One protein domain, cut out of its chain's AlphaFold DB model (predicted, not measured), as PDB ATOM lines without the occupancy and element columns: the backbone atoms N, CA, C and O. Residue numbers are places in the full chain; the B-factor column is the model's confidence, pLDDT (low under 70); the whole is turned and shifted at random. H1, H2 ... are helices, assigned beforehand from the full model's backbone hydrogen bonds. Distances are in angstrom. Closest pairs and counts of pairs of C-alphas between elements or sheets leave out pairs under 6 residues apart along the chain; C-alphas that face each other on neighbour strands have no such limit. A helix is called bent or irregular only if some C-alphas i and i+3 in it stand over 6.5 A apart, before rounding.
ATOM      1  N   LEU A   5     -19.603  16.306 -11.680       83.06
ATOM      2  CA  LEU A   5     -20.977  16.607 -12.089       83.06
ATOM      3  C   LEU A   5     -21.200  18.083 -12.457       83.06
ATOM      4  O   LEU A   5     -22.230  18.395 -13.052       83.06
ATOM      5  N   ASP A   6     -20.253  18.969 -12.132       85.12
ATOM      6  CA  ASP A   6     -20.316  20.394 -12.469       85.12
ATOM      7  C   ASP A   6     -19.741  20.682 -13.870       85.12
ATOM      8  O   ASP A   6     -19.851  21.802 -14.370       85.12
ATOM      9  N   PHE A   7     -19.119  19.692 -14.525       85.06
ATOM     10  CA  PHE A   7     -18.646  19.848 -15.898       85.06
ATOM     11  C   PHE A   7     -19.810  19.901 -16.901       85.06
ATOM     12  O   PHE A   7     -20.853  19.292 -16.669       85.06
ATOM     13  N   PRO A   8     -19.635  20.549 -18.066       87.38
ATOM     14  CA  PRO A   8     -20.550  20.408 -19.196       87.38
ATOM     15  C   PRO A   8     -20.827  18.938 -19.541       87.38
ATOM     16  O   PRO A   8     -19.927  18.093 -19.459       87.38
ATOM     17  N   ASN A   9     -22.060  18.636 -19.957       79.81
ATOM     18  CA  ASN A   9     -22.495  17.269 -20.260       79.81
ATOM     19  C   ASN A   9     -21.578  16.577 -21.278       79.81
ATOM     20  O   ASN A   9     -21.310  15.388 -21.145       79.81
ATOM     21  N   GLU A  10     -21.037  17.306 -22.253       82.06
ATOM     22  CA  GLU A  10     -20.135  16.765 -23.272       82.06
ATOM     23  C   GLU A  10     -18.842  16.212 -22.656       82.06
ATOM     24  O   GLU A  10     -18.343  15.164 -23.072       82.06
ATOM     25  N   LEU A  11     -18.302  16.895 -21.641       83.00
ATOM     26  CA  LEU A  11     -17.122  16.431 -20.910       83.00
ATOM     27  C   LEU A  11     -17.470  15.263 -19.989       83.00
ATOM     28  O   LEU A  11     -16.708  14.300 -19.928       83.00
ATOM     29  N   GLN A  12     -18.636  15.302 -19.338       84.06
ATOM     30  CA  GLN A  12     -19.110  14.177 -18.531       84.06
ATOM     31  C   GLN A  12     -19.274  12.911 -19.380       84.06
ATOM     32  O   GLN A  12     -18.820  11.849 -18.964       84.06
ATOM     33  N   VAL A  13     -19.849  13.011 -20.586       81.75
ATOM     34  CA  VAL A  13     -20.001  11.887 -21.530       81.75
ATOM     35  C   VAL A  13     -18.641  11.346 -21.973       81.75
ATOM     36  O   VAL A  13     -18.446  10.131 -21.975       81.75
ATOM     37  N   LYS A  14     -17.673  12.219 -22.291       82.56
ATOM     38  CA  LYS A  14     -16.313  11.795 -22.671       82.56
ATOM     39  C   LYS A  14     -15.588  11.059 -21.546       82.56
ATOM     40  O   LYS A  14     -14.979  10.025 -21.806       82.56
ATOM     41  N   ILE A  15     -15.661  11.571 -20.317       84.62
ATOM     42  CA  ILE A  15     -15.076  10.913 -19.138       84.62
ATOM     43  C   ILE A  15     -15.785   9.580 -18.889       84.62
ATOM     44  O   ILE A  15     -15.137   8.554 -18.691       84.62
ATOM     45  N   PHE A  16     -17.116   9.579 -18.961       84.25
ATOM     46  CA  PHE A  16     -17.923   8.388 -18.746       84.25
ATOM     47  C   PHE A  16     -17.599   7.270 -19.736       84.25
ATOM     48  O   PHE A  16     -17.450   6.124 -19.325       84.25
ATOM     49  N   GLY A  17     -17.421   7.598 -21.018       79.31
ATOM     50  CA  GLY A  17     -17.065   6.625 -22.051       79.31
ATOM     51  C   GLY A  17     -15.733   5.904 -21.809       79.31
ATOM     52  O   GLY A  17     -15.541   4.812 -22.337       79.31
ATOM     53  N   GLN A  18     -14.832   6.467 -20.995       80.94
ATOM     54  CA  GLN A  18     -13.551   5.835 -20.660       80.94
ATOM     55  C   GLN A  18     -13.672   4.811 -19.524       80.94
ATOM     56  O   GLN A  18     -12.969   3.804 -19.539       80.94
ATOM     57  N   VAL A  19     -14.552   5.061 -18.549       81.38
ATOM     58  CA  VAL A  19     -14.709   4.245 -17.324       81.38
ATOM     59  C   VAL A  19     -16.190   4.056 -16.936       81.38
ATOM     60  O   VAL A  19     -16.623   4.423 -15.836       81.38
ATOM     61  N   PRO A  20     -17.029   3.504 -17.838       81.75
ATOM     62  CA  PRO A  20     -18.476   3.448 -17.627       81.75
ATOM     63  C   PRO A  20     -18.870   2.475 -16.506       81.75
ATOM     64  O   PRO A  20     -19.894   2.659 -15.846       81.75
ATOM     65  N   ASN A  21     -18.073   1.428 -16.269       79.75
ATOM     66  CA  ASN A  21     -18.378   0.408 -15.265       79.75
ATOM     67  C   ASN A  21     -18.119   0.887 -13.838       79.75
ATOM     68  O   ASN A  21     -18.846   0.488 -12.930       79.75
ATOM     69  N   GLU A  22     -17.120   1.740 -13.668       83.19
ATOM     70  CA  GLU A  22     -16.705   2.334 -12.408       83.19
ATOM     71  C   GLU A  22     -17.675   3.448 -11.995       83.19
ATOM     72  O   GLU A  22     -18.038   3.564 -10.826       83.19
ATOM     73  N   LEU A  23     -18.147   4.245 -12.961       84.44
ATOM     74  CA  LEU A  23     -18.985   5.412 -12.681       84.44
ATOM     75  C   LEU A  23     -20.467   5.082 -12.488       84.44
ATOM     76  O   LEU A  23     -21.132   5.762 -11.703       84.44
ATOM     77  N   LYS A  24     -21.002   4.034 -13.131       81.38
ATOM     78  CA  LYS A  24     -22.447   3.716 -13.091       81.38
ATOM     79  C   LYS A  24     -23.024   3.527 -11.682       81.38
ATOM     80  O   LYS A  24     -24.215   3.740 -11.480       81.38
ATOM     81  N   THR A  25     -22.207   3.108 -10.715       80.50
ATOM     82  CA  THR A  25     -22.639   2.827  -9.334       80.50
ATOM     83  C   THR A  25     -22.516   4.027  -8.400       80.50
ATOM     84  O   THR A  25     -22.834   3.906  -7.221       80.50
ATOM     85  N   THR A  26     -22.035   5.173  -8.886       84.81
ATOM     86  CA  THR A  26     -21.696   6.312  -8.018       84.81
ATOM     87  C   THR A  26     -22.861   7.280  -7.812       84.81
ATOM     88  O   THR A  26     -23.055   7.773  -6.704       84.81
ATOM     89  N   CYS A  27     -23.668   7.549  -8.844       85.12
ATOM     90  CA  CYS A  27     -24.825   8.437  -8.734       85.12
ATOM     91  C   CYS A  27     -25.898   8.146  -9.795       85.12
ATOM     92  O   CYS A  27     -25.671   7.434 -10.775       85.12
ATOM     93  N   LYS A  28     -27.080   8.751  -9.612       83.38
ATOM     94  CA  LYS A  28     -28.229   8.608 -10.520       83.38
ATOM     95  C   LYS A  28     -27.900   9.028 -11.959       83.38
ATOM     96  O   LYS A  28     -28.313   8.349 -12.893       83.38
ATOM     97  N   THR A  29     -27.158  10.123 -12.132       84.31
ATOM     98  CA  THR A  29     -26.776  10.653 -13.450       84.31
ATOM     99  C   THR A  29     -25.970   9.629 -14.241       84.31
ATOM    100  O   THR A  29     -26.340   9.298 -15.362       84.31
ATOM    101  N   TYR A  30     -24.934   9.043 -13.637       86.50
ATOM    102  CA  TYR A  30     -24.113   8.038 -14.309       86.50
ATOM    103  C   TYR A  30     -24.830   6.704 -14.526       86.50
ATOM    104  O   TYR A  30     -24.543   6.019 -15.504       86.50
ATOM    105  N   ALA A  31     -25.796   6.341 -13.677       83.00
ATOM    106  CA  ALA A  31     -26.654   5.184 -13.929       83.00
ATOM    107  C   ALA A  31     -27.516   5.366 -15.196       83.00
ATOM    108  O   ALA A  31     -27.646   4.430 -15.985       83.00
ATOM    109  N   ILE A  32     -28.052   6.574 -15.419       83.25
ATOM    110  CA  ILE A  32     -28.798   6.916 -16.643       83.25
ATOM    111  C   ILE A  32     -27.849   6.941 -17.850       83.25
ATOM    112  O   ILE A  32     -28.128   6.289 -18.855       83.25
ATOM    113  N   MET A  33     -26.691   7.601 -17.727       84.88
ATOM    114  CA  MET A  33     -25.682   7.644 -18.795       84.88
ATOM    115  C   MET A  33     -25.191   6.249 -19.192       84.88
ATOM    116  O   MET A  33     -24.916   6.017 -20.362       84.88
ATOM    117  N   TYR A  34     -25.123   5.301 -18.252       86.06
ATOM    118  CA  TYR A  34     -24.779   3.910 -18.552       86.06
ATOM    119  C   TYR A  34     -25.799   3.253 -19.479       86.06
ATOM    120  O   TYR A  34     -25.417   2.550 -20.408       86.06
ATOM    121  N   ASN A  35     -27.093   3.483 -19.257       85.50
ATOM    122  CA  ASN A  35     -28.132   2.958 -20.136       85.50
ATOM    123  C   ASN A  35     -28.066   3.595 -21.532       85.50
ATOM    124  O   ASN A  35     -28.040   2.877 -22.530       85.50
ATOM    125  N   ASP A  36     -27.966   4.923 -21.593       83.56
ATOM    126  CA  ASP A  36     -27.897   5.664 -22.859       83.56
ATOM    127  C   ASP A  36     -26.621   5.313 -23.650       83.56
ATOM    128  O   ASP A  36     -26.651   5.204 -24.875       83.56
ATOM    129  N   PHE A  37     -25.516   5.028 -22.954       85.56
ATOM    130  CA  PHE A  37     -24.283   4.525 -23.556       85.56
ATOM    131  C   PHE A  37     -24.504   3.213 -24.321       85.56
ATOM    132  O   PHE A  37     -24.042   3.096 -25.454       85.56
ATOM    133  N   TYR A  38     -25.239   2.237 -23.769       86.06
ATOM    134  CA  TYR A  38     -25.523   0.992 -24.502       86.06
ATOM    135  C   TYR A  38     -26.486   1.197 -25.673       86.06
ATOM    136  O   TYR A  38     -26.369   0.480 -26.664       86.06
ATOM    137  N   GLN A  39     -27.398   2.171 -25.602       86.88
ATOM    138  CA  GLN A  39     -28.239   2.536 -26.746       86.88
ATOM    139  C   GLN A  39     -27.385   3.077 -27.897       86.88
ATOM    140  O   GLN A  39     -27.514   2.632 -29.036       86.88
ATOM    141  N   GLN A  40     -26.481   4.010 -27.593       84.19
ATOM    142  CA  GLN A  40     -25.557   4.580 -28.576       84.19
ATOM    143  C   GLN A  40     -24.601   3.519 -29.123       84.19
ATOM    144  O   GLN A  40     -24.363   3.464 -30.330       84.19
ATOM    145  N   LEU A  41     -24.095   2.635 -28.256       84.81
ATOM    146  CA  LEU A  41     -23.236   1.522 -28.650       84.81
ATOM    147  C   LEU A  41     -23.969   0.544 -29.573       84.81
ATOM    148  O   LEU A  41     -23.378   0.066 -30.539       84.81
ATOM    149  N   PHE A  42     -25.244   0.261 -29.293       87.31
ATOM    150  CA  PHE A  42     -26.088  -0.551 -30.162       87.31
ATOM    151  C   PHE A  42     -26.214   0.100 -31.538       87.31
ATOM    152  O   PHE A  42     -25.840  -0.503 -32.539       87.31
ATOM    153  N   HIS A  43     -26.657   1.355 -31.585       85.50
ATOM    154  CA  HIS A  43     -26.841   2.086 -32.839       85.50
ATOM    155  C   HIS A  43     -25.552   2.141 -33.671       85.50
ATOM    156  O   HIS A  43     -25.551   1.776 -34.843       85.50
ATOM    157  N   THR A  44     -24.426   2.462 -33.031       83.81
ATOM    158  CA  THR A  44     -23.117   2.562 -33.694       83.81
ATOM    159  C   THR A  44     -22.657   1.219 -34.270       83.81
ATOM    160  O   THR A  44     -22.082   1.172 -35.356       83.81
ATOM    161  N   ARG A  45     -22.877   0.111 -33.550       83.69
ATOM    162  CA  ARG A  45     -22.386  -1.208 -33.979       83.69
ATOM    163  C   ARG A  45     -23.289  -1.913 -34.969       83.69
ATOM    164  O   ARG A  45     -22.772  -2.600 -35.838       83.69
ATOM    165  N   PHE A  46     -24.596  -1.800 -34.793       86.12
ATOM    166  CA  PHE A  46     -25.566  -2.572 -35.558       86.12
ATOM    167  C   PHE A  46     -26.187  -1.766 -36.706       86.12
ATOM    168  O   PHE A  46     -26.609  -2.365 -37.685       86.12
ATOM    169  N   GLY A  47     -26.200  -0.432 -36.627       84.50
ATOM    170  CA  GLY A  47     -26.836   0.431 -37.623       84.50
ATOM    171  C   GLY A  47     -28.349   0.591 -37.427       84.50
ATOM    172  O   GLY A  47     -28.943   0.044 -36.493       84.50
ATOM    173  N   ASP A  48     -28.971   1.374 -38.312       82.44
ATOM    174  CA  ASP A  48     -30.390   1.752 -38.221       82.44
ATOM    175  C   ASP A  48     -31.350   0.578 -38.468       82.44
ATOM    176  O   ASP A  48     -32.335   0.442 -37.746       82.44
ATOM    177  N   GLU A  49     -31.047  -0.320 -39.412       83.00
ATOM    178  CA  GLU A  49     -31.916  -1.468 -39.734       83.00
ATOM    179  C   GLU A  49     -32.163  -2.365 -38.512       83.00
ATOM    180  O   GLU A  49     -33.266  -2.863 -38.275       83.00
ATOM    181  N   MET A  50     -31.148  -2.517 -37.665       86.88
ATOM    182  CA  MET A  50     -31.269  -3.289 -36.435       86.88
ATOM    183  C   MET A  50     -32.048  -2.566 -35.338       86.88
ATOM    184  O   MET A  50     -32.593  -3.228 -34.455       86.88
ATOM    185  N   MET A  51     -32.151  -1.236 -35.374       86.69
ATOM    186  CA  MET A  51     -33.072  -0.513 -34.490       86.69
ATOM    187  C   MET A  51     -34.525  -0.787 -34.877       86.69
ATOM    188  O   MET A  51     -35.359  -1.009 -33.994       86.69
ATOM    189  N   ASP A  52     -34.818  -0.856 -36.176       86.38
ATOM    190  CA  ASP A  52     -36.138  -1.252 -36.670       86.38
ATOM    191  C   ASP A  52     -36.462  -2.706 -36.299       86.38
ATOM    192  O   ASP A  52     -37.587  -3.007 -35.893       86.38
ATOM    193  N   GLN A  53     -35.468  -3.598 -36.321       87.75
ATOM    194  CA  GLN A  53     -35.618  -4.968 -35.824       87.75
ATOM    195  C   GLN A  53     -36.046  -5.005 -34.345       87.75
ATOM    196  O   GLN A  53     -36.978  -5.726 -33.986       87.75
ATOM    197  N   VAL A  54     -35.441  -4.179 -33.480       90.31
ATOM    198  CA  VAL A  54     -35.835  -4.079 -32.059       90.31
ATOM    199  C   VAL A  54     -37.301  -3.645 -31.916       90.31
ATOM    200  O   VAL A  54     -38.002  -4.121 -31.019       90.31
ATOM    201  N   VAL A  55     -37.800  -2.777 -32.805       88.56
ATOM    202  CA  VAL A  55     -39.220  -2.376 -32.834       88.56
ATOM    203  C   VAL A  55     -40.124  -3.556 -33.189       88.56
ATOM    204  O   VAL A  55     -41.198  -3.696 -32.595       88.56
ATOM    205  N   GLN A  56     -39.708  -4.416 -34.118       88.19
ATOM    206  CA  GLN A  56     -40.465  -5.610 -34.501       88.19
ATOM    207  C   GLN A  56     -40.487  -6.657 -33.379       88.19
ATOM    208  O   GLN A  56     -41.548  -7.183 -33.040       88.19
ATOM    209  N   ASP A  57     -39.347  -6.873 -32.720       89.44
ATOM    210  CA  ASP A  57     -39.190  -7.853 -31.636       89.44
ATOM    211  C   ASP A  57     -39.739  -7.368 -30.283       89.44
ATOM    212  O   ASP A  57     -39.709  -8.106 -29.287       89.44
ATOM    213  N   LYS A  58     -40.255  -6.131 -30.224       88.75
ATOM    214  CA  LYS A  58     -40.573  -5.414 -28.979       88.75
ATOM    215  C   LYS A  58     -41.396  -6.232 -27.990       88.75
ATOM    216  O   LYS A  58     -41.127  -6.189 -26.796       88.75
ATOM    217  N   GLN A  59     -42.392  -6.983 -28.459       88.12
ATOM    218  CA  GLN A  59     -43.290  -7.720 -27.572       88.12
ATOM    219  C   GLN A  59     -42.546  -8.838 -26.831       88.12
ATOM    220  O   GLN A  59     -42.698  -8.986 -25.619       88.12
ATOM    221  N   TYR A  60     -41.706  -9.591 -27.543       89.94
ATOM    222  CA  TYR A  60     -40.935 -10.693 -26.969       89.94
ATOM    223  C   TYR A  60     -39.823 -10.177 -26.057       89.94
ATOM    224  O   TYR A  60     -39.593 -10.737 -24.983       89.94
ATOM    225  N   LEU A  61     -39.183  -9.069 -26.450       90.50
ATOM    226  CA  LEU A  61     -38.210  -8.374 -25.613       90.50
ATOM    227  C   LEU A  61     -38.847  -7.913 -24.302       90.50
ATOM    228  O   LEU A  61     -38.288  -8.173 -23.242       90.50
ATOM    229  N   VAL A  62     -40.028  -7.292 -24.346       89.19
ATOM    230  CA  VAL A  62     -40.745  -6.843 -23.142       89.19
ATOM    231  C   VAL A  62     -41.064  -8.011 -22.213       89.19
ATOM    232  O   VAL A  62     -40.800  -7.908 -21.017       89.19
ATOM    233  N   ASP A  63     -41.573  -9.133 -22.730       88.31
ATOM    234  CA  ASP A  63     -41.874 -10.313 -21.908       88.31
ATOM    235  C   ASP A  63     -40.617 -10.870 -21.213       88.31
ATOM    236  O   ASP A  63     -40.629 -11.140 -20.005       88.31
ATOM    237  N   TYR A  64     -39.507 -10.987 -21.948       88.88
ATOM    238  CA  TYR A  64     -38.233 -11.446 -21.388       88.88
ATOM    239  C   TYR A  64     -37.619 -10.440 -20.404       88.88
ATOM    240  O   TYR A  64     -37.113 -10.830 -19.356       88.88
ATOM    241  N   ILE A  65     -37.685  -9.139 -20.688       87.31
ATOM    242  CA  ILE A  65     -37.133  -8.099 -19.815       87.31
ATOM    243  C   ILE A  65     -37.938  -7.999 -18.514       87.31
ATOM    244  O   ILE A  65     -37.349  -7.957 -17.431       87.31
ATOM    245  N   ARG A  66     -39.273  -7.989 -18.612       85.25
ATOM    246  CA  ARG A  66     -40.196  -7.854 -17.474       85.25
ATOM    247  C   ARG A  66     -40.031  -8.966 -16.448       85.25
ATOM    248  O   ARG A  66     -40.164  -8.729 -15.251       85.25
ATOM    249  N   SER A  67     -39.686 -10.172 -16.885       84.31
ATOM    250  CA  SER A  67     -39.427 -11.280 -15.959       84.31
ATOM    251  C   SER A  67     -38.170 -11.076 -15.093       84.31
ATOM    252  O   SER A  67     -37.991 -11.790 -14.109       84.31
ATOM    253  N   PHE A  68     -37.332 -10.068 -15.367       82.12
ATOM    254  CA  PHE A  68     -36.223  -9.653 -14.492       82.12
ATOM    255  C   PHE A  68     -36.551  -8.483 -13.558       82.12
ATOM    256  O   PHE A  68     -35.666  -8.002 -12.848       82.12
ATOM    257  N   ASP A  69     -37.797  -8.010 -13.511       79.06
ATOM    258  CA  ASP A  69     -38.176  -6.838 -12.715       79.06
ATOM    259  C   ASP A  69     -37.837  -6.968 -11.235       79.06
ATOM    260  O   ASP A  69     -37.455  -5.987 -10.603       79.06
ATOM    261  N   TYR A  70     -37.896  -8.175 -10.682       75.38
ATOM    262  CA  TYR A  70     -37.514  -8.413  -9.294       75.38
ATOM    263  C   TYR A  70     -36.059  -8.004  -8.986       75.38
ATOM    264  O   TYR A  70     -35.787  -7.541  -7.881       75.38
ATOM    265  N   TRP A  71     -35.141  -8.104  -9.958       74.06
ATOM    266  CA  TRP A  71     -33.767  -7.594  -9.852       74.06
ATOM    267  C   TRP A  71     -33.629  -6.146 -10.332       74.06
ATOM    268  O   TRP A  71     -32.780  -5.401  -9.846       74.06
ATOM    269  N   ARG A  72     -34.440  -5.741 -11.312       76.50
ATOM    270  CA  ARG A  72     -34.224  -4.506 -12.081       76.50
ATOM    271  C   ARG A  72     -35.077  -3.323 -11.647       76.50
ATOM    272  O   ARG A  72     -34.766  -2.194 -12.021       76.50
ATOM    273  N   LYS A  73     -36.103  -3.544 -10.824       77.69
ATOM    274  CA  LYS A  73     -37.036  -2.511 -10.348       77.69
ATOM    275  C   LYS A  73     -36.341  -1.264  -9.778       77.69
ATOM    276  O   LYS A  73     -36.769  -0.169 -10.136       77.69
ATOM    277  N   PRO A  74     -35.265  -1.359  -8.968       76.75
ATOM    278  CA  PRO A  74     -34.562  -0.165  -8.492       76.75
ATOM    279  C   PRO A  74     -33.951   0.673  -9.627       76.75
ATOM    280  O   PRO A  74     -34.090   1.894  -9.636       76.75
ATOM    281  N   ILE A  75     -33.329   0.019 -10.617       75.69
ATOM    282  CA  ILE A  75     -32.733   0.681 -11.790       75.69
ATOM    283  C   ILE A  75     -33.827   1.312 -12.656       75.69
ATOM    284  O   ILE A  75     -33.676   2.442 -13.119       75.69
ATOM    285  N   ARG A  76     -34.968   0.635 -12.816       78.50
ATOM    286  CA  ARG A  76     -36.112   1.193 -13.541       78.50
ATOM    287  C   ARG A  76     -36.640   2.467 -12.901       78.50
ATOM    288  O   ARG A  76     -36.857   3.445 -13.600       78.50
ATOM    289  N   LEU A  77     -36.814   2.489 -11.580       79.81
ATOM    290  CA  LEU A  77     -37.281   3.686 -10.868       79.81
ATOM    291  C   LEU A  77     -36.313   4.870 -11.022       79.81
ATOM    292  O   LEU A  77     -36.734   6.027 -11.070       79.81
ATOM    293  N   ILE A  78     -35.012   4.589 -11.131       76.06
ATOM    294  CA  ILE A  78     -33.997   5.598 -11.448       76.06
ATOM    295  C   ILE A  78     -34.213   6.156 -12.865       76.06
ATOM    296  O   ILE A  78     -34.240   7.381 -13.028       76.06
ATOM    297  N   ASN A  79     -34.421   5.277 -13.849       72.75
ATOM    298  CA  ASN A  79     -34.547   5.622 -15.266       72.75
ATOM    299  C   ASN A  79     -35.931   6.169 -15.664       72.75
ATOM    300  O   ASN A  79     -36.015   6.953 -16.602       72.75
ATOM    301  N   SER A  80     -37.010   5.837 -14.950       69.00
ATOM    302  CA  SER A  80     -38.379   6.278 -15.275       69.00
ATOM    303  C   SER A  80     -38.554   7.797 -15.204       69.00
ATOM    304  O   SER A  80     -39.392   8.372 -15.892       69.00
ATOM    305  N   HIS A  81     -37.714   8.458 -14.408       63.50
ATOM    306  CA  HIS A  81     -37.685   9.910 -14.260       63.50
ATOM    307  C   HIS A  81     -36.769  10.602 -15.285       63.50
ATOM    308  O   HIS A  81     -36.625  11.825 -15.238       63.50
ATOM    309  N   SER A  82     -36.107   9.852 -16.176       65.19
ATOM    310  CA  SER A  82     -35.216  10.412 -17.189       65.19
ATOM    311  C   SER A  82     -35.984  10.771 -18.469       65.19
ATOM    312  O   SER A  82     -36.785  10.001 -19.014       65.19
ATOM    313  N   LYS A  83     -35.701  11.964 -19.001       60.72
ATOM    314  CA  LYS A  83     -36.149  12.396 -20.332       60.72
ATOM    315  C   LYS A  83     -35.254  11.801 -21.433       60.72
ATOM    316  O   LYS A  83     -34.853  12.535 -22.330       60.72
ATOM    317  N   SER A  84     -34.878  10.517 -21.357       60.25
ATOM    318  CA  SER A  84     -34.083   9.929 -22.444       60.25
ATOM    319  C   SER A  84     -34.906   9.888 -23.736       60.25
ATOM    320  O   SER A  84     -36.109   9.591 -23.726       60.25
ATOM    321  N   THR A  85     -34.265  10.256 -24.841       59.47
ATOM    322  CA  THR A  85     -34.851  10.257 -26.182       59.47
ATOM    323  C   THR A  85     -35.044   8.818 -26.644       59.47
ATOM    324  O   THR A  85     -34.076   8.097 -26.887       59.47
ATOM    325  N   CYS A  86     -36.299   8.384 -26.757       62.34
ATOM    326  CA  CYS A  86     -36.614   7.077 -27.325       62.34
ATOM    327  C   CYS A  86     -36.477   7.112 -28.844       62.34
ATOM    328  O   CYS A  86     -36.880   8.079 -29.493       62.34
ATOM    329  N   TYR A  87     -35.952   6.028 -29.413       68.31
ATOM    330  CA  TYR A  87     -36.051   5.795 -30.848       68.31
ATOM    331  C   TYR A  87     -37.530   5.678 -31.243       68.31
ATOM    332  O   TYR A  87     -38.355   5.179 -30.469       68.31
ATOM    333  N   LYS A  88     -37.888   6.161 -32.435       71.06
ATOM    334  CA  LYS A  88     -39.281   6.198 -32.898       71.06
ATOM    335  C   LYS A  88     -39.864   4.777 -32.904       71.06
ATOM    336  O   LYS A  88     -39.326   3.890 -33.547       71.06
ATOM    337  N   GLY A  89     -40.959   4.557 -32.175       69.69
ATOM    338  CA  GLY A  89     -41.590   3.233 -32.046       69.69
ATOM    339  C   GLY A  89     -41.115   2.380 -30.857       69.69
ATOM    340  O   GLY A  89     -41.726   1.343 -30.600       69.69
ATOM    341  N   LEU A  90     -40.110   2.837 -30.094       73.56
ATOM    342  CA  LEU A  90     -39.592   2.190 -28.875       73.56
ATOM    343  C   LEU A  90     -39.952   2.933 -27.577       73.56
ATOM    344  O   LEU A  90     -39.199   2.884 -26.604       73.56
ATOM    345  N   ASP A  91     -41.114   3.588 -27.521       65.62
ATOM    346  CA  ASP A  91     -41.621   4.191 -26.278       65.62
ATOM    347  C   ASP A  91     -42.258   3.125 -25.370       65.62
ATOM    348  O   ASP A  91     -43.472   3.045 -25.185       65.62
ATOM    349  N   CYS A  92     -41.424   2.209 -24.880       66.88
ATOM    350  CA  CYS A  92     -41.828   1.164 -23.954       66.88
ATOM    351  C   CYS A  92     -40.957   1.223 -22.701       66.88
ATOM    352  O   CYS A  92     -39.730   1.125 -22.793       66.88
ATOM    353  N   GLU A  93     -41.610   1.324 -21.537       73.69
ATOM    354  CA  GLU A  93     -40.993   1.407 -20.204       73.69
ATOM    355  C   GLU A  93     -39.872   0.375 -20.007       73.69
ATOM    356  O   GLU A  93     -38.827   0.694 -19.448       73.69
ATOM    357  N   PHE A  94     -40.068  -0.837 -20.531       79.94
ATOM    358  CA  PHE A  94     -39.146  -1.956 -20.375       79.94
ATOM    359  C   PHE A  94     -37.969  -1.947 -21.349       79.94
ATOM    360  O   PHE A  94     -36.941  -2.513 -21.027       79.94
ATOM    361  N   ILE A  95     -38.081  -1.376 -22.549       83.31
ATOM    362  CA  ILE A  95     -36.953  -1.375 -23.502       83.31
ATOM    363  C   ILE A  95     -36.050  -0.175 -23.225       83.31
ATOM    364  O   ILE A  95     -34.828  -0.319 -23.155       83.31
ATOM    365  N   LYS A  96     -36.663   0.990 -22.987       80.31
ATOM    366  CA  LYS A  96     -35.984   2.272 -22.768       80.31
ATOM    367  C   LYS A  96     -34.929   2.218 -21.660       80.31
ATOM    368  O   LYS A  96     -33.905   2.882 -21.771       80.31
ATOM    369  N   ASP A  97     -35.167   1.448 -20.602       80.44
ATOM    370  CA  ASP A  97     -34.298   1.348 -19.422       80.44
ATOM    371  C   ASP A  97     -33.378   0.111 -19.422       80.44
ATOM    372  O   ASP A  97     -32.763  -0.217 -18.399       80.44
ATOM    373  N   SER A  98     -33.337  -0.613 -20.545       85.62
ATOM    374  CA  SER A  98     -32.788  -1.966 -20.664       85.62
ATOM    375  C   SER A  98     -31.781  -2.138 -21.784       85.62
ATOM    376  O   SER A  98     -31.504  -3.274 -22.176       85.62
ATOM    377  N   TRP A  99     -31.187  -1.053 -22.272       87.31
ATOM    378  CA  TRP A  99     -30.326  -1.108 -23.450       87.31
ATOM    379  C   TRP A  99     -29.117  -2.021 -23.290       87.31
ATOM    380  O   TRP A  99     -28.739  -2.670 -24.255       87.31
ATOM    381  N   LYS A 100     -28.571  -2.181 -22.078       84.69
ATOM    382  CA  LYS A 100     -27.527  -3.187 -21.825       84.69
ATOM    383  C   LYS A 100     -28.003  -4.618 -22.114       84.69
ATOM    384  O   LYS A 100     -27.279  -5.400 -22.722       84.69
ATOM    385  N   LEU A 101     -29.215  -4.964 -21.676       86.69
ATOM    386  CA  LEU A 101     -29.781  -6.298 -21.879       86.69
ATOM    387  C   LEU A 101     -30.137  -6.518 -23.353       86.69
ATOM    388  O   LEU A 101     -29.814  -7.566 -23.902       86.69
ATOM    389  N   VAL A 102     -30.736  -5.512 -23.999       90.62
ATOM    390  CA  VAL A 102     -31.007  -5.525 -25.445       90.62
ATOM    391  C   VAL A 102     -29.700  -5.712 -26.212       90.62
ATOM    392  O   VAL A 102     -29.565  -6.663 -26.972       90.62
ATOM    393  N   TYR A 103     -28.690  -4.890 -25.934       89.38
ATOM    394  CA  TYR A 103     -27.366  -5.009 -26.531       89.38
ATOM    395  C   TYR A 103     -26.781  -6.415 -26.376       89.38
ATOM    396  O   TYR A 103     -26.346  -7.003 -27.363       89.38
ATOM    397  N   GLY A 104     -26.836  -6.996 -25.176       87.56
ATOM    398  CA  GLY A 104     -26.332  -8.346 -24.945       87.56
ATOM    399  C   GLY A 104     -27.078  -9.438 -25.715       87.56
ATOM    400  O   GLY A 104     -26.445 -10.366 -26.218       87.56
ATOM    401  N   ILE A 105     -28.400  -9.317 -25.863       90.94
ATOM    402  CA  ILE A 105     -29.213 -10.253 -26.656       90.94
ATOM    403  C   ILE A 105     -28.832 -10.197 -28.136       90.94
ATOM    404  O   ILE A 105     -28.813 -11.237 -28.783       90.94
ATOM    405  N   TYR A 106     -28.541  -9.014 -28.682       90.69
ATOM    406  CA  TYR A 106     -28.217  -8.875 -30.104       90.69
ATOM    407  C   TYR A 106     -26.742  -9.119 -30.428       90.69
ATOM    408  O   TYR A 106     -26.428  -9.558 -31.532       90.69
ATOM    409  N   MET A 107     -25.841  -8.854 -29.481       87.56
ATOM    410  CA  MET A 107     -24.408  -9.112 -29.633       87.56
ATOM    411  C   MET A 107     -24.087 -10.610 -29.590       87.56
ATOM    412  O   MET A 107     -23.165 -11.053 -30.265       87.56
ATOM    413  N   ASN A 108     -24.851 -11.397 -28.831       88.62
ATOM    414  CA  ASN A 108     -24.732 -12.855 -28.807       88.62
ATOM    415  C   ASN A 108     -25.864 -13.501 -29.608       88.62
ATOM    416  O   ASN A 108     -26.938 -12.923 -29.771       88.62
TER     417      ASN A 108
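Overview. This is residues 5 to 108 of the 384 residues of an uncharacterized protein of Pichia kudriavzevii (UniProt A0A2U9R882). Helices H3, H4, H5 and H6 make a ring in which the last comes back to the first; H7 lies inside it, and H8 begins inside it at residue 99, side by side with the long H3, and climbs out over one face of the ring. H1 and H2 pack on H3 from outside the ring, and residues 6 to 11, of which 9 to 11 belong to H1, stick out. The printed part has 104 residues with eight named helices, H1 to H8 in order along the chain, and no named strand; its class is all helix. It is compact, with a radius of gyration of the C-alphas of 13.6 A, and spans 39 by 31 by 25 A.

Along the chain. Find C-alpha 9 at (-22.495, 17.269, -20.260); from there H1 runs over residues 9 to 18, 14.5 A long. H2 follows at residues 20 to 23. Look next at C-alpha 28 at (-28.229, 8.608, -10.520), where H3, residues 28 to 46, begins its 27.5 A. H4 takes residues 48 to 56, 13.0 A, and H5 residues 58 to 66, 11.8 A. H6, residues 69 to 80, is 13.4 A long and irregular, with C-alphas 71 and 74 7.6 A apart. H7 is residues 93 to 96. H8, residues 99 to 107, ends at C-alpha 107, (-24.408, -9.112, -29.633).

Arrangement. Start at H3, the hub, which touches four helices. With residues 30 to 37 alone it touches H1, about perpendicular at 71 degrees, only just; the closest C-alphas, of Val 13 and Met 33, are 7.6 A apart. With residues 30 to 34 alone it touches H2, closest at the C-alphas of Leu 23 and Tyr 30, 6.0 A. Its residues 28 to 32 alone touch residues 75 to 79 of H6, about perpendicular at 82 degrees, closest at C-alphas Ile 32 and Asn 79, 6.1 A. Its residues 35 to 42 alone touch H8 at a shallow tilt of 26 degrees, the same way; the closest C-alphas, of Gln 39 and Trp 99, are 5.3 A apart. H4 is close to H3 but not clearly touching, with C-alphas His 43 and Met 51 closest at 7.0 A. H4 and H5 meet only through their link, as do H5 and H6. H5 touches H7, closest at C-alphas Val 62 and Phe 94, 5.8 A. H1 and H5 are apart. Every O i to N i+4 pair is within hydrogen-bond range in H3, H4, H5 and H8, against 5 of 6 in H1 and 6 of 8 in H6; H2 and H7 are too short for such a pair.

Size, cuts and confidence. The two C-alphas farthest apart are those of Asp 6 and Tyr 60, 40.0 A. The printed part has no cut. The link from H6 to H7, residues 81 to 92, is long; the other links are tight. Look there too for low confidence: residues 80 to 87, 89 and 91 to 92 have pLDDT under 70, while the mean of the printed part is 81.7.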